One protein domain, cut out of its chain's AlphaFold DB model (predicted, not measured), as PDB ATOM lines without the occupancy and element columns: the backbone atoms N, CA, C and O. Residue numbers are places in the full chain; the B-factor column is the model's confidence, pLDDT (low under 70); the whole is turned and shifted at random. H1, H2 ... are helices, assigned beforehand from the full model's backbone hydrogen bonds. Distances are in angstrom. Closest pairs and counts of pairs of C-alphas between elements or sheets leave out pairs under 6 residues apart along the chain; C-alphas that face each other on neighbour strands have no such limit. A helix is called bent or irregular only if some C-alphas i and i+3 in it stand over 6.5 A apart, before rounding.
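Overview. This is residues 17 to 27, 43 to 69 and 79 to 176 of the 177 residues of an uncharacterized protein of Moorea producens JHB (UniProt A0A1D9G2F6). Helix H7 runs nearly the full length of an elongated helical bundle, with H1 and H2 packed on it and the hairpin of H3 and H4 packed on it too. Beyond these, H6 folds back against the first part of H7 at one end, and the short H5 lies between H4 and H6 along the chain. The bundle of H1, H2, H3, H4 and H7 is up and down, each helix running against the one before it. The printed part has 136 residues with seven named helices, H1 to H7 in order, and no named strand; its class is all helix. It is compact, with a radius of gyration of the C-alphas of 16.5 A, and spans 55 by 31 by 20 A.

Arrangement. H1, residues 17 to 27, touches residues 55 to 63 of H2, residues 43 to 65; the closest C-alphas, of Gly 22 and Ala 59, are 5.5 A apart. They run opposite ways at a shallow tilt of 33 degrees, only just short of steep. H7, residues 140 to 175, is the hub and touches five helices. H2 touches it at Ala 48 and Ala 170, the closest C-alphas at 4.7 A, opposite ways at a shallow tilt of 22 degrees. H3, residues 79 to 100, and H4, residues 104 to 119, form a hairpin; their closest C-alphas, of Ala 95 and Gly 110, are 3.9 A apart. H4 touches H7 with residues 111 to 118 alone, opposite ways at a shallow tilt of 8 degrees; the closest C-alphas, of Leu 118 and Phe 161, are 6.9 A apart. H5, residues 121 to 125, touches H3, the closest C-alphas being those of Arg 84 and Tyr 124, 5.3 A apart. H6, residues 128 to 137, forms a hairpin with H7; the closest C-alphas, of Arg 135 and Gln 143, are 5.7 A apart. Every O i to N i+4 pair is within hydrogen-bond range in H2, H4 and H5; the figures are 5 of 7 in H1, 17 of 18 in H3, 5 of 6 in H6 and 30 of 32 in H7.

Along the chain. H1 begins at C-alpha 17 (85.898, 118.972, 120.502); it is irregular, but only just, with C-alphas 17 and 20 6.8 A apart. H2 and H3 each measure 32.8 A from first to last C-alpha, H4 22.7 A and H7 53.1 A. H7 ends at C-alpha 175 (106.346, 96.803, 105.908).

Size, cuts and confidence. The two C-alphas farthest apart, of Ser 139 and Ala 176, are 55.1 A apart. Residues 28 to 42 are not printed, with 24.8 A between C-alphas 27 and 43, nor are residues 70 to 78, with 21.9 A between C-alphas 69 and 79. The links printed whole, from H3 to H4 through H6 to H7, are tight. The mean pLDDT of the printed part is 87.0; residues 17 to 20, 68 to 69 and 79 to 82 are under 70.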
ATOM      1  N   VAL A  17      86.527 119.621 121.672       53.31
ATOM      2  CA  VAL A  17      85.898 118.972 120.502       53.31
ATOM      3  C   VAL A  17      86.834 118.934 119.297       53.31
ATOM      4  O   VAL A  17      86.969 117.918 118.616       53.31
ATOM      5  N   PHE A  18      87.552 120.036 119.071       60.16
ATOM      6  CA  PHE A  18      88.453 120.166 117.933       60.16
ATOM      7  C   PHE A  18      89.938 120.196 118.315       60.16
ATOM      8  O   PHE A  18      90.777 119.951 117.443       60.16
ATOM      9  N   ASN A  19      90.311 120.476 119.576       60.19
ATOM     10  CA  ASN A  19      91.733 120.566 119.929       60.19
ATOM     11  C   ASN A  19      92.460 119.226 119.840       60.19
ATOM     12  O   ASN A  19      93.576 119.133 119.327       60.19
ATOM     13  N   ALA A  20      91.779 118.170 120.249       63.81
ATOM     14  CA  ALA A  20      92.405 116.886 120.415       63.81
ATOM     15  C   ALA A  20      92.870 116.204 119.138       63.81
ATOM     16  O   ALA A  20      93.962 115.649 119.111       63.81
ATOM     17  N   LEU A  21      92.039 116.224 118.092       72.75
ATOM     18  CA  LEU A  21      92.376 115.536 116.853       72.75
ATOM     19  C   LEU A  21      93.596 116.186 116.196       72.75
ATOM     20  O   LEU A  21      94.481 115.472 115.746       72.75
ATOM     21  N   GLY A  22      93.680 117.520 116.200       71.50
ATOM     22  CA  GLY A  22      94.842 118.223 115.654       71.50
ATOM     23  C   GLY A  22      96.129 117.860 116.397       71.50
ATOM     24  O   GLY A  22      97.098 117.433 115.775       71.50
ATOM     25  N   ASP A  23      96.109 117.928 117.732       74.94
ATOM     26  CA  ASP A  23      97.288 117.651 118.561       74.94
ATOM     27  C   ASP A  23      97.703 116.170 118.488       74.94
ATOM     28  O   ASP A  23      98.891 115.832 118.516       74.94
ATOM     29  N   LEU A  24      96.720 115.275 118.375       81.62
ATOM     30  CA  LEU A  24      96.915 113.839 118.224       81.62
ATOM     31  C   LEU A  24      97.481 113.483 116.840       81.62
ATOM     32  O   LEU A  24      98.418 112.693 116.743       81.62
ATOM     33  N   VAL A  25      96.969 114.095 115.770       85.75
ATOM     34  CA  VAL A  25      97.455 113.871 114.402       85.75
ATOM     35  C   VAL A  25      98.888 114.377 114.241       85.75
ATOM     36  O   VAL A  25      99.709 113.671 113.659       85.75
ATOM     37  N   SER A  26      99.242 115.527 114.825       83.00
ATOM     38  CA  SER A  26     100.635 116.000 114.834       83.00
ATOM     39  C   SER A  26     101.597 115.015 115.510       83.00
ATOM     40  O   SER A  26     102.724 114.844 115.044       83.00
ATOM     41  N   GLN A  27     101.165 114.324 116.573       86.38
ATOM     42  CA  GLN A  27     101.967 113.264 117.201       86.38
ATOM     43  C   GLN A  27     102.152 112.069 116.254       86.38
ATOM     44  O   GLN A  27     103.272 111.573 116.108       86.38
ATOM     45  N   SER A  43     108.147 103.368  95.045       94.38
ATOM     46  CA  SER A  43     106.726 103.654  94.843       94.38
ATOM     47  C   SER A  43     105.925 103.585  96.147       94.38
ATOM     48  O   SER A  43     105.175 104.513  96.438       94.38
ATOM     49  N   SER A  44     106.116 102.543  96.962       95.06
ATOM     50  CA  SER A  44     105.432 102.393  98.254       95.06
ATOM     51  C   SER A  44     105.890 103.442  99.268       95.06
ATOM     52  O   SER A  44     105.070 103.979 100.013       95.06
ATOM     53  N   ARG A  45     107.189 103.774  99.287       96.50
ATOM     54  CA  ARG A  45     107.723 104.839 100.155       96.50
ATOM     55  C   ARG A  45     107.166 106.208  99.764       96.50
ATOM     56  O   ARG A  45     106.740 106.958 100.638       96.50
ATOM     57  N   SER A  46     107.129 106.503  98.466       96.25
ATOM     58  CA  SER A  46     106.586 107.750  97.919       96.25
ATOM     59  C   SER A  46     105.085 107.891  98.191       96.25
ATOM     60  O   SER A  46     104.641 108.961  98.605       96.25
ATOM     61  N   ASP A  47     104.308 106.811  98.052       95.81
ATOM     62  CA  ASP A  47     102.877 106.801  98.393       95.81
ATOM     63  C   ASP A  47     102.655 107.134  99.878       95.81
ATOM     64  O   ASP A  47     101.930 108.075 100.201       95.81
ATOM     65  N   ALA A  48     103.375 106.456 100.785       97.12
ATOM     66  CA  ALA A  48     103.305 106.733 102.221       97.12
ATOM     67  C   ALA A  48     103.689 108.182 102.561       97.12
ATOM     68  O   ALA A  48     102.976 108.852 103.311       97.12
ATOM     69  N   GLN A  49     104.777 108.697 101.981       97.75
ATOM     70  CA  GLN A  49     105.200 110.088 102.165       97.75
ATOM     71  C   GLN A  49     104.140 111.073 101.668       97.75
ATOM     72  O   GLN A  49     103.807 112.018 102.378       97.75
ATOM     73  N   LYS A  50     103.563 110.833 100.486       97.50
ATOM     74  CA  LYS A  50     102.509 111.676  99.917       97.50
ATOM     75  C   LYS A  50     101.268 111.705 100.809       97.50
ATOM     76  O   LYS A  50     100.740 112.784 101.065       97.50
ATOM     77  N   THR A  51     100.815 110.550 101.301       97.25
ATOM     78  CA  THR A  51      99.645 110.492 102.191       97.25
ATOM     79  C   THR A  51      99.916 111.185 103.529       97.25
ATOM     80  O   THR A  51      99.044 111.885 104.038       97.25
ATOM     81  N   ILE A  52     101.127 111.061 104.088       97.69
ATOM     82  CA  ILE A  52     101.517 111.773 105.319       97.69
ATOM     83  C   ILE A  52     101.565 113.291 105.096       97.69
ATOM     84  O   ILE A  52     101.071 114.037 105.939       97.69
ATOM     85  N   SER A  53     102.097 113.764 103.966       96.69
ATOM     86  CA  SER A  53     102.078 115.195 103.632       96.69
ATOM     87  C   SER A  53     100.647 115.728 103.534       96.69
ATOM     88  O   SER A  53     100.330 116.759 104.121       96.69
ATOM     89  N   GLN A  54      99.751 114.984 102.882       96.56
ATOM     90  CA  GLN A  54      98.334 115.344 102.798       96.56
ATOM     91  C   GLN A  54      97.655 115.354 104.179       96.56
ATOM     92  O   GLN A  54      96.867 116.250 104.481       96.56
ATOM     93  N   LEU A  55      97.988 114.398 105.056       96.19
ATOM     94  CA  LEU A  55      97.533 114.398 106.448       96.19
ATOM     95  C   LEU A  55      97.981 115.664 107.183       96.19
ATOM     96  O   LEU A  55      97.197 116.259 107.922       96.19
ATOM     97  N   GLN A  56      99.230 116.085 106.981       94.50
ATOM     98  CA  GLN A  56      99.778 117.288 107.598       94.50
ATOM     99  C   GLN A  56      99.076 118.562 107.114       94.50
ATOM    100  O   GLN A  56      98.791 119.444 107.930       94.50
ATOM    101  N   GLU A  57      98.752 118.651 105.824       93.62
ATOM    102  CA  GLU A  57      97.967 119.753 105.257       93.62
ATOM    103  C   GLU A  57      96.575 119.831 105.895       93.62
ATOM    104  O   GLU A  57      96.191 120.883 106.413       93.62
ATOM    105  N   TYR A  58      95.844 118.713 105.944       92.94
ATOM    106  CA  TYR A  58      94.509 118.676 106.547       92.94
ATOM    107  C   TYR A  58      94.530 118.948 108.047       92.94
ATOM    108  O   TYR A  58      93.698 119.713 108.531       92.94
ATOM    109  N   ALA A  59      95.508 118.411 108.777       89.25
ATOM    110  CA  ALA A  59      95.673 118.697 110.198       89.25
ATOM    111  C   ALA A  59      95.942 120.187 110.451       89.25
ATOM    112  O   ALA A  59      95.351 120.778 111.354       89.25
ATOM    113  N   THR A  60      96.795 120.810 109.635       88.38
ATOM    114  CA  THR A  60      97.111 122.242 109.734       88.38
ATOM    115  C   THR A  60      95.877 123.093 109.452       88.38
ATOM    116  O   THR A  60      95.546 123.986 110.235       88.38
ATOM    117  N   GLU A  61      95.159 122.791 108.371       88.69
ATOM    118  CA  GLU A  61      93.931 123.498 108.012       88.69
ATOM    119  C   GLU A  61      92.845 123.309 109.078       88.69
ATOM    120  O   GLU A  61      92.145 124.255 109.435       88.69
ATOM    121  N   PHE A  62      92.753 122.116 109.669       85.88
ATOM    122  CA  PHE A  62      91.813 121.815 110.741       85.88
ATOM    123  C   PHE A  62      92.114 122.626 112.001       85.88
ATOM    124  O   PHE A  62      91.217 123.262 112.554       85.88
ATOM    125  N   VAL A  63      93.382 122.675 112.422       81.75
ATOM    126  CA  VAL A  63      93.839 123.496 113.556       81.75
ATOM    127  C   VAL A  63      93.594 124.987 113.304       81.75
ATOM    128  O   VAL A  63      93.229 125.721 114.227       81.75
ATOM    129  N   ARG A  64      93.754 125.450 112.061       82.50
ATOM    130  CA  ARG A  64      93.466 126.836 111.677       82.50
ATOM    131  C   ARG A  64      91.969 127.135 111.759       82.50
ATOM    132  O   ARG A  64      91.578 128.134 112.356       82.50
ATOM    133  N   LYS A  65      91.138 126.268 111.181       80.62
ATOM    134  CA  LYS A  65      89.693 126.474 111.027       80.62
ATOM    135  C   LYS A  65      88.908 126.278 112.321       80.62
ATOM    136  O   LYS A  65      87.953 127.013 112.566       80.62
ATOM    137  N   ARG A  66      89.338 125.347 113.183       73.88
ATOM    138  CA  ARG A  66      88.712 125.117 114.498       73.88
ATOM    139  C   ARG A  66      88.772 126.331 115.420       73.88
ATOM    140  O   ARG A  66      88.011 126.419 116.381       73.88
ATOM    141  N   ASN A  67      89.707 127.244 115.175       70.00
ATOM    142  CA  ASN A  67      89.892 128.433 115.985       70.00
ATOM    143  C   ASN A  67      88.806 129.481 115.673       70.00
ATOM    144  O   ASN A  67      89.041 130.424 114.921       70.00
ATOM    145  N   ASN A  68      87.614 129.305 116.250       67.50
ATOM    146  CA  ASN A  68      86.480 130.222 116.122       67.50
ATOM    147  C   ASN A  68      86.142 130.864 117.479       67.50
ATOM    148  O   ASN A  68      85.950 130.171 118.482       67.50
ATOM    149  N   SER A  69      86.086 132.199 117.516       65.12
ATOM    150  CA  SER A  69      85.868 132.983 118.738       65.12
ATOM    151  C   SER A  69      84.507 132.741 119.389       65.12
ATOM    152  O   SER A  69      84.421 132.738 120.616       65.12
ATOM    153  N   ALA A  79      79.703 116.704 131.069       61.06
ATOM    154  CA  ALA A  79      80.879 116.056 131.644       61.06
ATOM    155  C   ALA A  79      81.168 114.676 131.015       61.06
ATOM    156  O   ALA A  79      82.340 114.301 130.902       61.06
ATOM    157  N   ALA A  80      80.143 113.963 130.531       62.38
ATOM    158  CA  ALA A  80      80.286 112.708 129.790       62.38
ATOM    159  C   ALA A  80      81.139 112.846 128.511       62.38
ATOM    160  O   ALA A  80      81.763 111.875 128.072       62.38
ATOM    161  N   ASN A  81      81.246 114.049 127.936       65.69
ATOM    162  CA  ASN A  81      82.041 114.316 126.731       65.69
ATOM    163  C   ASN A  81      83.534 114.147 126.992       65.69
ATOM    164  O   ASN A  81      84.242 113.600 126.153       65.69
ATOM    165  N   SER A  82      84.003 114.520 128.185       68.06
ATOM    166  CA  SER A  82      85.406 114.354 128.580       68.06
ATOM    167  C   SER A  82      85.837 112.881 128.625       68.06
ATOM    168  O   SER A  82      86.951 112.546 128.224       68.06
ATOM    169  N   HIS A  83      84.937 111.984 129.041       76.25
ATOM    170  CA  HIS A  83      85.203 110.547 129.105       76.25
ATOM    171  C   HIS A  83      85.165 109.889 127.719       76.25
ATOM    172  O   HIS A  83      86.058 109.104 127.382       76.25
ATOM    173  N   ARG A  84      84.171 110.248 126.890       77.88
ATOM    174  CA  ARG A  84      84.107 109.828 125.477       77.88
ATOM    175  C   ARG A  84      85.364 110.255 124.728       77.88
ATOM    176  O   ARG A  84      85.959 109.465 124.002       77.88
ATOM    177  N   TYR A  85      85.805 111.476 124.997       77.75
ATOM    178  CA  TYR A  85      87.010 112.047 124.436       77.75
ATOM    179  C   TYR A  85      88.287 111.291 124.843       77.75
ATOM    180  O   TYR A  85      89.071 110.894 123.980       77.75
ATOM    181  N   ALA A  86      88.496 111.047 126.141       80.38
ATOM    182  CA  ALA A  86      89.655 110.287 126.612       80.38
ATOM    183  C   ALA A  86      89.698 108.887 125.973       80.38
ATOM    184  O   ALA A  86      90.725 108.470 125.437       80.38
ATOM    185  N   THR A  87      88.539 108.222 125.921       85.06
ATOM    186  CA  THR A  87      88.373 106.923 125.254       85.06
ATOM    187  C   THR A  87      88.765 106.986 123.779       85.06
ATOM    188  O   THR A  87      89.478 106.105 123.296       85.06
ATOM    189  N   PHE A  88      88.347 108.028 123.059       87.38
ATOM    190  CA  PHE A  88      88.707 108.230 121.655       87.38
ATOM    191  C   PHE A  88      90.220 108.347 121.450       87.38
ATOM    192  O   PHE A  88      90.775 107.669 120.581       87.38
ATOM    193  N   VAL A  89      90.904 109.161 122.258       87.25
ATOM    194  CA  VAL A  89      92.359 109.362 122.147       87.25
ATOM    195  C   VAL A  89      93.117 108.069 122.412       87.25
ATOM    196  O   VAL A  89      93.983 107.689 121.619       87.25
ATOM    197  N   ASP A  90      92.786 107.375 123.499       89.75
ATOM    198  CA  ASP A  90      93.489 106.156 123.901       89.75
ATOM    199  C   ASP A  90      93.241 105.007 122.919       89.75
ATOM    200  O   ASP A  90      94.176 104.284 122.552       89.75
ATOM    201  N   THR A  91      92.010 104.890 122.411       91.69
ATOM    202  CA  THR A  91      91.662 103.903 121.380       91.69
ATOM    203  C   THR A  91      92.395 104.207 120.079       91.69
ATOM    204  O   THR A  91      93.010 103.309 119.509       91.69
ATOM    205  N   THR A  92      92.428 105.469 119.637       92.62
ATOM    206  CA  THR A  92      93.145 105.861 118.412       92.62
ATOM    207  C   THR A  92      94.642 105.562 118.529       92.62
ATOM    208  O   THR A  92      95.224 104.970 117.623       92.62
ATOM    209  N   ARG A  93      95.276 105.904 119.659       92.75
ATOM    210  CA  ARG A  93      96.697 105.595 119.926       92.75
ATOM    211  C   ARG A  93      96.988 104.109 119.887       92.75
ATOM    212  O   ARG A  93      97.963 103.692 119.265       92.75
ATOM    213  N   THR A  94      96.155 103.321 120.552       95.00
ATOM    214  CA  THR A  94      96.304 101.866 120.574       95.00
ATOM    215  C   THR A  94      96.162 101.294 119.169       95.00
ATOM    216  O   THR A  94      97.013 100.524 118.734       95.00
ATOM    217  N   ALA A  95      95.150 101.741 118.428       95.31
ATOM    218  CA  ALA A  95      94.850 101.242 117.098       95.31
ATOM    219  C   ALA A  95      95.926 101.610 116.058       95.31
ATOM    220  O   ALA A  95      96.309 100.757 115.259       95.31
ATOM    221  N   ILE A  96      96.484 102.828 116.105       94.88
ATOM    222  CA  ILE A  96      97.617 103.220 115.246       94.88
ATOM    223  C   ILE A  96      98.850 102.364 115.547       94.88
ATOM    224  O   ILE A  96      99.455 101.815 114.629       94.88
ATOM    225  N   ARG A  97      99.198 102.168 116.823       94.06
ATOM    226  CA  ARG A  97     100.326 101.297 117.201       94.06
ATOM    227  C   ARG A  97     100.114  99.856 116.750       94.06
ATOM    228  O   ARG A  97     101.053  99.214 116.292       94.06
ATOM    229  N   ASP A  98      98.889  99.354 116.853       95.12
ATOM    230  CA  ASP A  98      98.514  98.030 116.365       95.12
ATOM    231  C   ASP A  98      98.665  97.922 114.836       95.12
ATOM    232  O   ASP A  98      99.244  96.943 114.354       95.12
ATOM    233  N   MET A  99      98.260  98.952 114.083       93.75
ATOM    234  CA  MET A  99      98.488  99.059 112.633       93.75
ATOM    235  C   MET A  99      99.965  99.107 112.234       93.75
ATOM    236  O   MET A  99     100.321  98.628 111.160       93.75
ATOM    237  N   LEU A 100     100.829  99.646 113.089       92.31
ATOM    238  CA  LEU A 100     102.268  99.754 112.829       92.31
ATOM    239  C   LEU A 100     103.081  98.584 113.414       92.31
ATOM    240  O   LEU A 100     104.284  98.501 113.204       92.31
ATOM    241  N   SER A 101     102.446  97.647 114.122       89.94
ATOM    242  CA  SER A 101     103.134  96.636 114.945       89.94
ATOM    243  C   SER A 101     103.865  95.509 114.190       89.94
ATOM    244  O   SER A 101     104.402  94.609 114.834       89.94
ATOM    245  N   GLY A 102     103.826  95.483 112.854       83.06
ATOM    246  CA  GLY A 102     104.357  94.387 112.022       83.06
ATOM    247  C   GLY A 102     103.648  93.027 112.182       83.06
ATOM    248  O   GLY A 102     103.950  92.087 111.454       83.06
ATOM    249  N   ASN A 103     102.700  92.896 113.116       89.56
ATOM    250  CA  ASN A 103     101.927  91.677 113.344       89.56
ATOM    251  C   ASN A 103     100.582  91.749 112.592       89.56
ATOM    252  O   ASN A 103      99.742  92.569 112.975       89.56
ATOM    253  N   PRO A 104     100.303  90.862 111.615       89.75
ATOM    254  CA  PRO A 104      99.090  90.947 110.793       89.75
ATOM    255  C   PRO A 104      97.781  90.977 111.597       89.75
ATOM    256  O   PRO A 104      96.887  91.768 111.309       89.75
ATOM    257  N   SER A 105      97.676  90.177 112.665       91.06
ATOM    258  CA  SER A 105      96.467  90.128 113.502       91.06
ATOM    259  C   SER A 105      96.219  91.431 114.269       91.06
ATOM    260  O   SER A 105      95.074  91.850 114.455       91.06
ATOM    261  N   ARG A 106      97.288  92.101 114.713       94.50
ATOM    262  CA  ARG A 106      97.198  93.419 115.351       94.50
ATOM    263  C   ARG A 106      96.874  94.486 114.314       94.50
ATOM    264  O   ARG A 106      96.013  95.314 114.572       94.50
ATOM    265  N   GLN A 107      97.447  94.401 113.119       93.12
ATOM    266  CA  GLN A 107      97.152  95.341 112.040       93.12
ATOM    267  C   GLN A 107      95.673  95.334 111.643       93.12
ATOM    268  O   GLN A 107      95.055  96.395 111.561       93.12
ATOM    269  N   THR A 108      95.078  94.149 111.466       93.38
ATOM    270  CA  THR A 108      93.642  94.013 111.174       93.38
ATOM    271  C   THR A 108      92.774  94.597 112.290       93.38
ATOM    272  O   THR A 108      91.789  95.281 112.012       93.38
ATOM    273  N   ARG A 109      93.145  94.365 113.555       95.00
ATOM    274  CA  ARG A 109      92.436  94.913 114.720       95.00
ATOM    275  C   ARG A 109      92.502  96.436 114.759       95.00
ATOM    276  O   ARG A 109      91.458  97.071 114.828       95.00
ATOM    277  N   GLY A 110      93.703  97.004 114.634       95.38
ATOM    278  CA  GLY A 110      93.905  98.451 114.616       95.38
ATOM    279  C   GLY A 110      93.101  99.124 113.503       95.38
ATOM    280  O   GLY A 110      92.394 100.097 113.751       95.38
ATOM    281  N   TYR A 111      93.101  98.547 112.298       95.25
ATOM    282  CA  TYR A 111      92.276  99.047 111.198       95.25
ATOM    283  C   TYR A 111      90.769  98.985 111.504       95.25
ATOM    284  O   TYR A 111      90.037  99.945 111.241       95.25
ATOM    285  N   SER A 112      90.295  97.877 112.085       96.56
ATOM    286  CA  SER A 112      88.891  97.722 112.479       96.56
ATOM    287  C   SER A 112      88.476  98.768 113.512       96.56
ATOM    288  O   SER A 112      87.425  99.392 113.365       96.56
ATOM    289  N   ASP A 113      89.306  98.998 114.527       96.31
ATOM    290  CA  ASP A 113      88.994  99.934 115.603       96.31
ATOM    291  C   ASP A 113      89.016 101.386 115.116       96.31
ATOM    292  O   ASP A 113      88.076 102.127 115.402       96.31
ATOM    293  N   LEU A 114      89.984 101.779 114.281       94.81
ATOM    294  CA  LEU A 114      89.961 103.104 113.650       94.81
ATOM    295  C   LEU A 114      88.739 103.296 112.746       94.81
ATOM    296  O   LEU A 114      88.133 104.362 112.753       94.81
ATOM    297  N   THR A 115      88.331 102.267 112.003       96.00
ATOM    298  CA  THR A 115      87.134 102.343 111.150       96.00
ATOM    299  C   THR A 115      85.859 102.515 111.983       96.00
ATOM    300  O   THR A 115      84.998 103.326 111.644       96.00
ATOM    301  N   LYS A 116      85.742 101.811 113.118       95.06
ATOM    302  CA  LYS A 116      84.629 102.006 114.065       95.06
ATOM    303  C   LYS A 116      84.620 103.417 114.647       95.06
ATOM    304  O   LYS A 116      83.541 103.992 114.789       95.06
ATOM    305  N   LEU A 117      85.791 103.965 114.981       92.50
ATOM    306  CA  LEU A 117      85.915 105.342 115.456       92.50
ATOM    307  C   LEU A 117      85.506 106.343 114.375       92.50
ATOM    308  O   LEU A 117      84.743 107.246 114.686       92.50
ATOM    309  N   LEU A 118      85.927 106.159 113.120       92.88
ATOM    310  CA  LEU A 118      85.533 107.024 112.001       92.88
ATOM    311  C   LEU A 118      84.006 107.060 111.831       92.88
ATOM    312  O   LEU A 118      83.418 108.135 111.750       92.88
ATOM    313  N   ASN A 119      83.354 105.896 111.859       92.56
ATOM    314  CA  ASN A 119      81.897 105.795 111.728       92.56
ATOM    315  C   ASN A 119      81.131 106.461 112.882       92.56
ATOM    316  O   ASN A 119      79.959 106.790 112.729       92.56
ATOM    317  N   ASN A 120      81.779 106.648 114.032       89.69
ATOM    318  CA  ASN A 120      81.193 107.246 115.227       89.69
ATOM    319  C   ASN A 120      81.920 108.533 115.638       89.69
ATOM    320  O   ASN A 120      81.837 108.932 116.799       89.69
ATOM    321  N   LEU A 121      82.653 109.168 114.719       87.12
ATOM    322  CA  LEU A 121      83.585 110.239 115.065       87.12
ATOM    323  C   LEU A 121      82.857 111.381 115.773       87.12
ATOM    324  O   LEU A 121      83.259 111.775 116.861       87.12
ATOM    325  N   ASP A 122      81.708 111.787 115.233       85.75
ATOM    326  CA  ASP A 122      80.843 112.813 115.820       85.75
ATOM    327  C   ASP A 122      80.450 112.496 117.263       85.75
ATOM    328  O   ASP A 122      80.502 113.360 118.128       85.75
ATOM    329  N   PHE A 123      80.088 111.246 117.556       83.25
ATOM    330  CA  PHE A 123      79.694 110.852 118.906       83.25
ATOM    331  C   PHE A 123      80.840 111.011 119.914       83.25
ATOM    332  O   PHE A 123      80.592 111.307 121.085       83.25
ATOM    333  N   TYR A 124      82.078 110.784 119.481       77.62
ATOM    334  CA  TYR A 124      83.252 110.839 120.345       77.62
ATOM    335  C   TYR A 124      83.853 112.233 120.466       77.62
ATOM    336  O   TYR A 124      84.419 112.557 121.512       77.62
ATOM    337  N   THR A 125      83.775 113.030 119.401       75.88
ATOM    338  CA  THR A 125      84.498 114.295 119.314       75.88
ATOM    339  C   THR A 125      83.588 115.506 119.362       75.88
ATOM    340  O   THR A 125      84.069 116.546 119.774       75.88
ATOM    341  N   ILE A 126      82.302 115.407 119.015       76.94
ATOM    342  CA  ILE A 126      81.405 116.561 118.908       76.94
ATOM    343  C   ILE A 126      80.476 116.677 120.118       76.94
ATOM    344  O   ILE A 126      79.754 115.751 120.488       76.94
ATOM    345  N   ASP A 127      80.433 117.884 120.681       75.44
ATOM    346  CA  ASP A 127      79.455 118.290 121.686       75.44
ATOM    347  C   ASP A 127      78.264 118.991 121.019       75.44
ATOM    348  O   ASP A 127      78.259 120.208 120.806       75.44
ATOM    349  N   THR A 128      77.242 118.211 120.671       76.44
ATOM    350  CA  THR A 128      76.023 118.731 120.036       76.44
ATOM    351  C   THR A 128      75.252 119.687 120.948       76.44
ATOM    352  O   THR A 128      74.636 120.630 120.464       76.44
ATOM    353  N   THR A 129      75.337 119.515 122.272       76.19
ATOM    354  CA  THR A 129      74.655 120.396 123.233       76.19
ATOM    355  C   THR A 129      75.308 121.774 123.271       76.19
ATOM    356  O   THR A 129      74.613 122.792 123.267       76.19
ATOM    357  N   ALA A 130      76.643 121.828 123.263       73.50
ATOM    358  CA  ALA A 130      77.372 123.089 123.176       73.50
ATOM    359  C   ALA A 130      77.085 123.817 121.852       73.50
ATOM    360  O   ALA A 130      76.840 125.025 121.866       73.50
ATOM    361  N   HIS A 131      77.051 123.086 120.732       79.50
ATOM    362  CA  HIS A 131      76.645 123.630 119.434       79.50
ATOM    363  C   HIS A 131      75.250 124.271 119.498       79.50
ATOM    364  O   HIS A 131      75.108 125.462 119.216       79.50
ATOM    365  N   ASP A 132      74.238 123.516 119.932       83.12
ATOM    366  CA  ASP A 132      72.845 123.975 119.938       83.12
ATOM    367  C   ASP A 132      72.638 125.163 120.887       83.12
ATOM    368  O   ASP A 132      71.908 126.107 120.567       83.12
ATOM    369  N   SER A 133      73.331 125.167 122.030       78.06
ATOM    370  CA  SER A 133      73.283 126.263 123.000       78.06
ATOM    371  C   SER A 133      73.885 127.562 122.461       78.06
ATOM    372  O   SER A 133      73.295 128.627 122.657       78.06
ATOM    373  N   VAL A 134      75.028 127.495 121.766       78.69
ATOM    374  CA  VAL A 134      75.638 128.668 121.114       78.69
ATOM    375  C   VAL A 134      74.732 129.160 119.994       78.69
ATOM    376  O   VAL A 134      74.393 130.342 119.945       78.69
ATOM    377  N   ARG A 135      74.266 128.247 119.139       85.44
ATOM    378  CA  ARG A 135      73.391 128.558 118.008       85.44
ATOM    379  C   ARG A 135      72.119 129.294 118.439       85.44
ATOM    380  O   ARG A 135      71.746 130.283 117.809       85.44
ATOM    381  N   ALA A 136      71.482 128.864 119.529       87.12
ATOM    382  CA  ALA A 136      70.257 129.478 120.052       87.12
ATOM    383  C   ALA A 136      70.432 130.939 120.518       87.12
ATOM    384  O   ALA A 136      69.453 131.680 120.573       87.12
ATOM    385  N   GLN A 137      71.659 131.364 120.835       84.81
ATOM    386  CA  GLN A 137      71.970 132.723 121.304       84.81
ATOM    387  C   GLN A 137      72.301 133.695 120.161       84.81
ATOM    388  O   GLN A 137      72.389 134.904 120.376       84.81
ATOM    389  N   LEU A 138      72.502 133.185 118.944       84.56
ATOM    390  CA  LEU A 138      72.896 133.975 117.782       84.56
ATOM    391  C   LEU A 138      71.680 134.522 117.022       84.56
ATOM    392  O   LEU A 138      70.616 133.906 116.972       84.56
ATOM    393  N   SER A 139      71.859 135.666 116.355       88.75
ATOM    394  CA  SER A 139      70.879 136.187 115.394       88.75
ATOM    395  C   SER A 139      70.775 135.282 114.159       88.75
ATOM    396  O   SER A 139      71.722 134.576 113.823       88.75
ATOM    397  N   ALA A 140      69.667 135.335 113.412       89.62
ATOM    398  CA  ALA A 140      69.448 134.459 112.250       89.62
ATOM    399  C   ALA A 140      70.532 134.556 111.150       89.62
ATOM    400  O   ALA A 140      70.780 133.590 110.429       89.62
ATOM    401  N   ALA A 141      71.180 135.717 110.995       86.38
ATOM    402  CA  ALA A 141      72.319 135.867 110.084       86.38
ATOM    403  C   ALA A 141      73.569 135.153 110.630       86.38
ATOM    404  O   ALA A 141      74.199 134.383 109.912       86.38
ATOM    405  N   ARG A 142      73.864 135.332 111.924       86.19
ATOM    406  CA  ARG A 142      75.003 134.702 112.610       86.19
ATOM    407  C   ARG A 142      74.836 133.195 112.794       86.19
ATOM    408  O   ARG A 142      75.828 132.483 112.749       86.19
ATOM    409  N   GLN A 143      73.605 132.702 112.933       89.19
ATOM    410  CA  GLN A 143      73.310 131.268 112.949       89.19
ATOM    411  C   GLN A 143      73.769 130.595 111.655       89.19
ATOM    412  O   GLN A 143      74.452 129.587 111.715       89.19
ATOM    413  N   ARG A 144      73.471 131.181 110.487       89.56
ATOM    414  CA  ARG A 144      73.902 130.615 109.196       89.56
ATOM    415  C   ARG A 144      75.423 130.579 109.047       89.56
ATOM    416  O   ARG A 144      75.958 129.595 108.549       89.56
ATOM    417  N   GLU A 145      76.110 131.637 109.474       87.38
ATOM    418  CA  GLU A 145      77.580 131.684 109.474       87.38
ATOM    419  C   GLU A 145      78.176 130.622 110.407       87.38
ATOM    420  O   GLU A 145      79.125 129.932 110.033       87.38
ATOM    421  N   PHE A 146      77.597 130.466 111.599       85.69
ATOM    422  CA  PHE A 146      78.020 129.477 112.583       85.69
ATOM    423  C   PHE A 146      77.782 128.041 112.102       85.69
ATOM    424  O   PHE A 146      78.714 127.244 112.140       85.69
ATOM    425  N   ASP A 147      76.589 127.742 111.579       89.12
ATOM    426  CA  ASP A 147      76.229 126.432 111.025       89.12
ATOM    427  C   ASP A 147      77.171 126.062 109.859       89.12
ATOM    428  O   ASP A 147      77.728 124.968 109.825       89.12
ATOM    429  N   THR A 148      77.448 127.014 108.954       90.94
ATOM    430  CA  THR A 148      78.392 126.813 107.837       90.94
ATOM    431  C   THR A 148      79.796 126.490 108.345       90.94
ATOM    432  O   THR A 148      80.406 125.506 107.930       90.94
ATOM    433  N   TRP A 149      80.317 127.294 109.276       88.50
ATOM    434  CA  TRP A 149      81.627 127.044 109.874       88.50
ATOM    435  C   TRP A 149      81.689 125.671 110.559       88.50
ATOM    436  O   TRP A 149      82.686 124.955 110.414       88.50
ATOM    437  N   TYR A 150      80.642 125.305 111.296       86.25
ATOM    438  CA  TYR A 150      80.554 124.053 112.033       86.25
ATOM    439  C   TYR A 150      80.578 122.847 111.088       86.25
ATOM    440  O   TYR A 150      81.419 121.960 111.256       86.25
ATOM    441  N   ASP A 151      79.740 122.856 110.049       89.50
ATOM    442  CA  ASP A 151      79.666 121.784 109.053       89.50
ATOM    443  C   ASP A 151      80.984 121.621 108.293       89.50
ATOM    444  O   ASP A 151      81.488 120.507 108.130       89.50
ATOM    445  N   GLU A 152      81.603 122.725 107.876       90.62
ATOM    446  CA  GLU A 152      82.874 122.656 107.167       90.62
ATOM    447  C   GLU A 152      84.030 122.188 108.072       90.62
ATOM    448  O   GLU A 152      84.933 121.480 107.616       90.62
ATOM    449  N   THR A 153      84.031 122.575 109.352       86.94
ATOM    450  CA  THR A 153      85.044 122.127 110.324       86.94
ATOM    451  C   THR A 153      84.871 120.642 110.634       86.94
ATOM    452  O   THR A 153      85.852 119.898 110.679       86.94
ATOM    453  N   LYS A 154      83.625 120.183 110.775       87.88
ATOM    454  CA  LYS A 154      83.270 118.771 110.928       87.88
ATOM    455  C   LYS A 154      83.685 117.945 109.708       87.88
ATOM    456  O   LYS A 154      84.309 116.900 109.871       87.88
ATOM    457  N   ALA A 155      83.407 118.410 108.491       91.38
ATOM    458  CA  ALA A 155      83.825 117.720 107.271       91.38
ATOM    459  C   ALA A 155      85.353 117.561 107.207       91.38
ATOM    460  O   ALA A 155      85.866 116.481 106.908       91.38
ATOM    461  N   LEU A 156      86.090 118.614 107.564       90.56
ATOM    462  CA  LEU A 156      87.547 118.586 107.611       90.56
ATOM    463  C   LEU A 156      88.093 117.669 108.720       90.56
ATOM    464  O   LEU A 156      89.105 117.002 108.512       90.56
ATOM    465  N   MET A 157      87.418 117.582 109.868       89.88
ATOM    466  CA  MET A 157      87.733 116.627 110.939       89.88
ATOM    467  C   MET A 157      87.652 115.178 110.435       89.88
ATOM    468  O   MET A 157      88.596 114.405 110.612       89.88
ATOM    469  N   HIS A 158      86.552 114.825 109.762       92.25
ATOM    470  CA  HIS A 158      86.355 113.505 109.149       92.25
ATOM    471  C   HIS A 158      87.409 113.206 108.092       92.25
ATOM    472  O   HIS A 158      88.001 112.128 108.099       92.25
ATOM    473  N   LEU A 159      87.683 114.175 107.216       94.25
ATOM    474  CA  LEU A 159      88.710 114.045 106.190       94.25
ATOM    475  C   LEU A 159      90.088 113.800 106.817       94.25
ATOM    476  O   LEU A 159      90.768 112.855 106.435       94.25
ATOM    477  N   THR A 160      90.453 114.579 107.836       93.62
ATOM    478  CA  THR A 160      91.721 114.429 108.565       93.62
ATOM    479  C   THR A 160      91.840 113.041 109.194       93.62
ATOM    480  O   THR A 160      92.866 112.379 109.042       93.62
ATOM    481  N   PHE A 161      90.792 112.559 109.874       94.31
ATOM    482  CA  PHE A 161      90.820 111.244 110.517       94.31
ATOM    483  C   PHE A 161      90.855 110.100 109.499       94.31
ATOM    484  O   PHE A 161      91.607 109.144 109.670       94.31
ATOM    485  N   LYS A 162      90.118 110.210 108.390       96.12
ATOM    486  CA  LYS A 162      90.212 109.250 107.287       96.12
ATOM    487  C   LYS A 162      91.631 109.212 106.712       96.12
ATOM    488  O   LYS A 162      92.186 108.130 106.539       96.12
ATOM    489  N   THR A 163      92.241 110.368 106.461       97.00
ATOM    490  CA  THR A 163      93.610 110.439 105.935       97.00
ATOM    491  C   THR A 163      94.638 109.897 106.933       97.00
ATOM    492  O   THR A 163      95.631 109.318 106.506       97.00
ATOM    493  N   LEU A 164      94.396 109.986 108.248       96.06
ATOM    494  CA  LEU A 164      95.222 109.309 109.257       96.06
ATOM    495  C   LEU A 164      95.199 107.783 109.070       96.06
ATOM    496  O   LEU A 164      96.253 107.146 109.107       96.06
ATOM    497  N   ILE A 165      94.017 107.202 108.832       96.62
ATOM    498  CA  ILE A 165      93.866 105.766 108.545       96.62
ATOM    499  C   ILE A 165      94.585 105.406 107.242       96.62
ATOM    500  O   ILE A 165      95.354 104.445 107.211       96.62
ATOM    501  N   ASP A 166      94.374 106.191 106.183       97.19
ATOM    502  CA  ASP A 166      95.010 105.971 104.880       97.19
ATOM    503  C   ASP A 166      96.546 106.044 104.989       97.19
ATOM    504  O   ASP A 166      97.244 105.194 104.437       97.19
ATOM    505  N   ALA A 167      97.083 106.995 105.760       97.19
ATOM    506  CA  ALA A 167      98.518 107.128 106.001       97.19
ATOM    507  C   ALA A 167      99.078 105.927 106.779       97.19
ATOM    508  O   ALA A 167     100.119 105.387 106.409       97.19
ATOM    509  N   ALA A 168      98.376 105.458 107.815       96.25
ATOM    510  CA  ALA A 168      98.765 104.258 108.554       96.25
ATOM    511  C   ALA A 168      98.757 103.003 107.661       96.25
ATOM    512  O   ALA A 168      99.668 102.179 107.746       96.25
ATOM    513  N   LEU A 169      97.775 102.874 106.761       95.88
ATOM    514  CA  LEU A 169      97.741 101.804 105.760       95.88
ATOM    515  C   LEU A 169      98.911 101.906 104.779       95.88
ATOM    516  O   LEU A 169      99.543 100.892 104.485       95.88
ATOM    517  N   ALA A 170      99.213 103.104 104.276       96.25
ATOM    518  CA  ALA A 170     100.315 103.318 103.345       96.25
ATOM    519  C   ALA A 170     101.670 102.983 103.989       96.25
ATOM    520  O   ALA A 170     102.471 102.265 103.394       96.25
ATOM    521  N   VAL A 171     101.893 103.394 105.242       96.12
ATOM    522  CA  VAL A 171     103.081 103.001 106.016       96.12
ATOM    523  C   VAL A 171     103.128 101.485 106.218       96.12
ATOM    524  O   VAL A 171     104.172 100.875 105.995       96.12
ATOM    525  N   ASN A 172     102.009 100.844 106.564       92.62
ATOM    526  CA  ASN A 172     101.962  99.388 106.707       92.62
ATOM    527  C   ASN A 172     102.335  98.662 105.397       92.62
ATOM    528  O   ASN A 172     103.110  97.711 105.424       92.62
ATOM    529  N   LYS A 173     101.900  99.156 104.232       92.31
ATOM    530  CA  LYS A 173     102.304  98.592 102.927       92.31
ATOM    531  C   LYS A 173     103.815  98.633 102.685       92.31
ATOM    532  O   LYS A 173     104.314  97.802 101.939       92.31
ATOM    533  N   THR A 174     104.552  99.557 103.304       94.31
ATOM    534  CA  THR A 174     106.028  99.554 103.229       94.31
ATOM    535  C   THR A 174     106.657  98.429 104.061       94.31
ATOM    536  O   THR A 174     107.792  98.033 103.820       94.31
ATOM    537  N   ASN A 175     105.915  97.882 105.023       88.62
ATOM    538  CA  ASN A 175     106.346  96.803 105.908       88.62
ATOM    539  C   ASN A 175     105.833  95.418 105.469       88.62
ATOM    540  O   ASN A 175     106.238  94.408 106.043       88.62
ATOM    541  N   ALA A 176     104.945  95.360 104.472       77.94
ATOM    542  CA  ALA A 176     104.489  94.117 103.867       77.94
ATOM    543  C   ALA A 176     105.546  93.622 102.864       77.94
ATOM    544  O   ALA A 176     105.789  94.283 101.855       77.94
TER     545      ALA A 176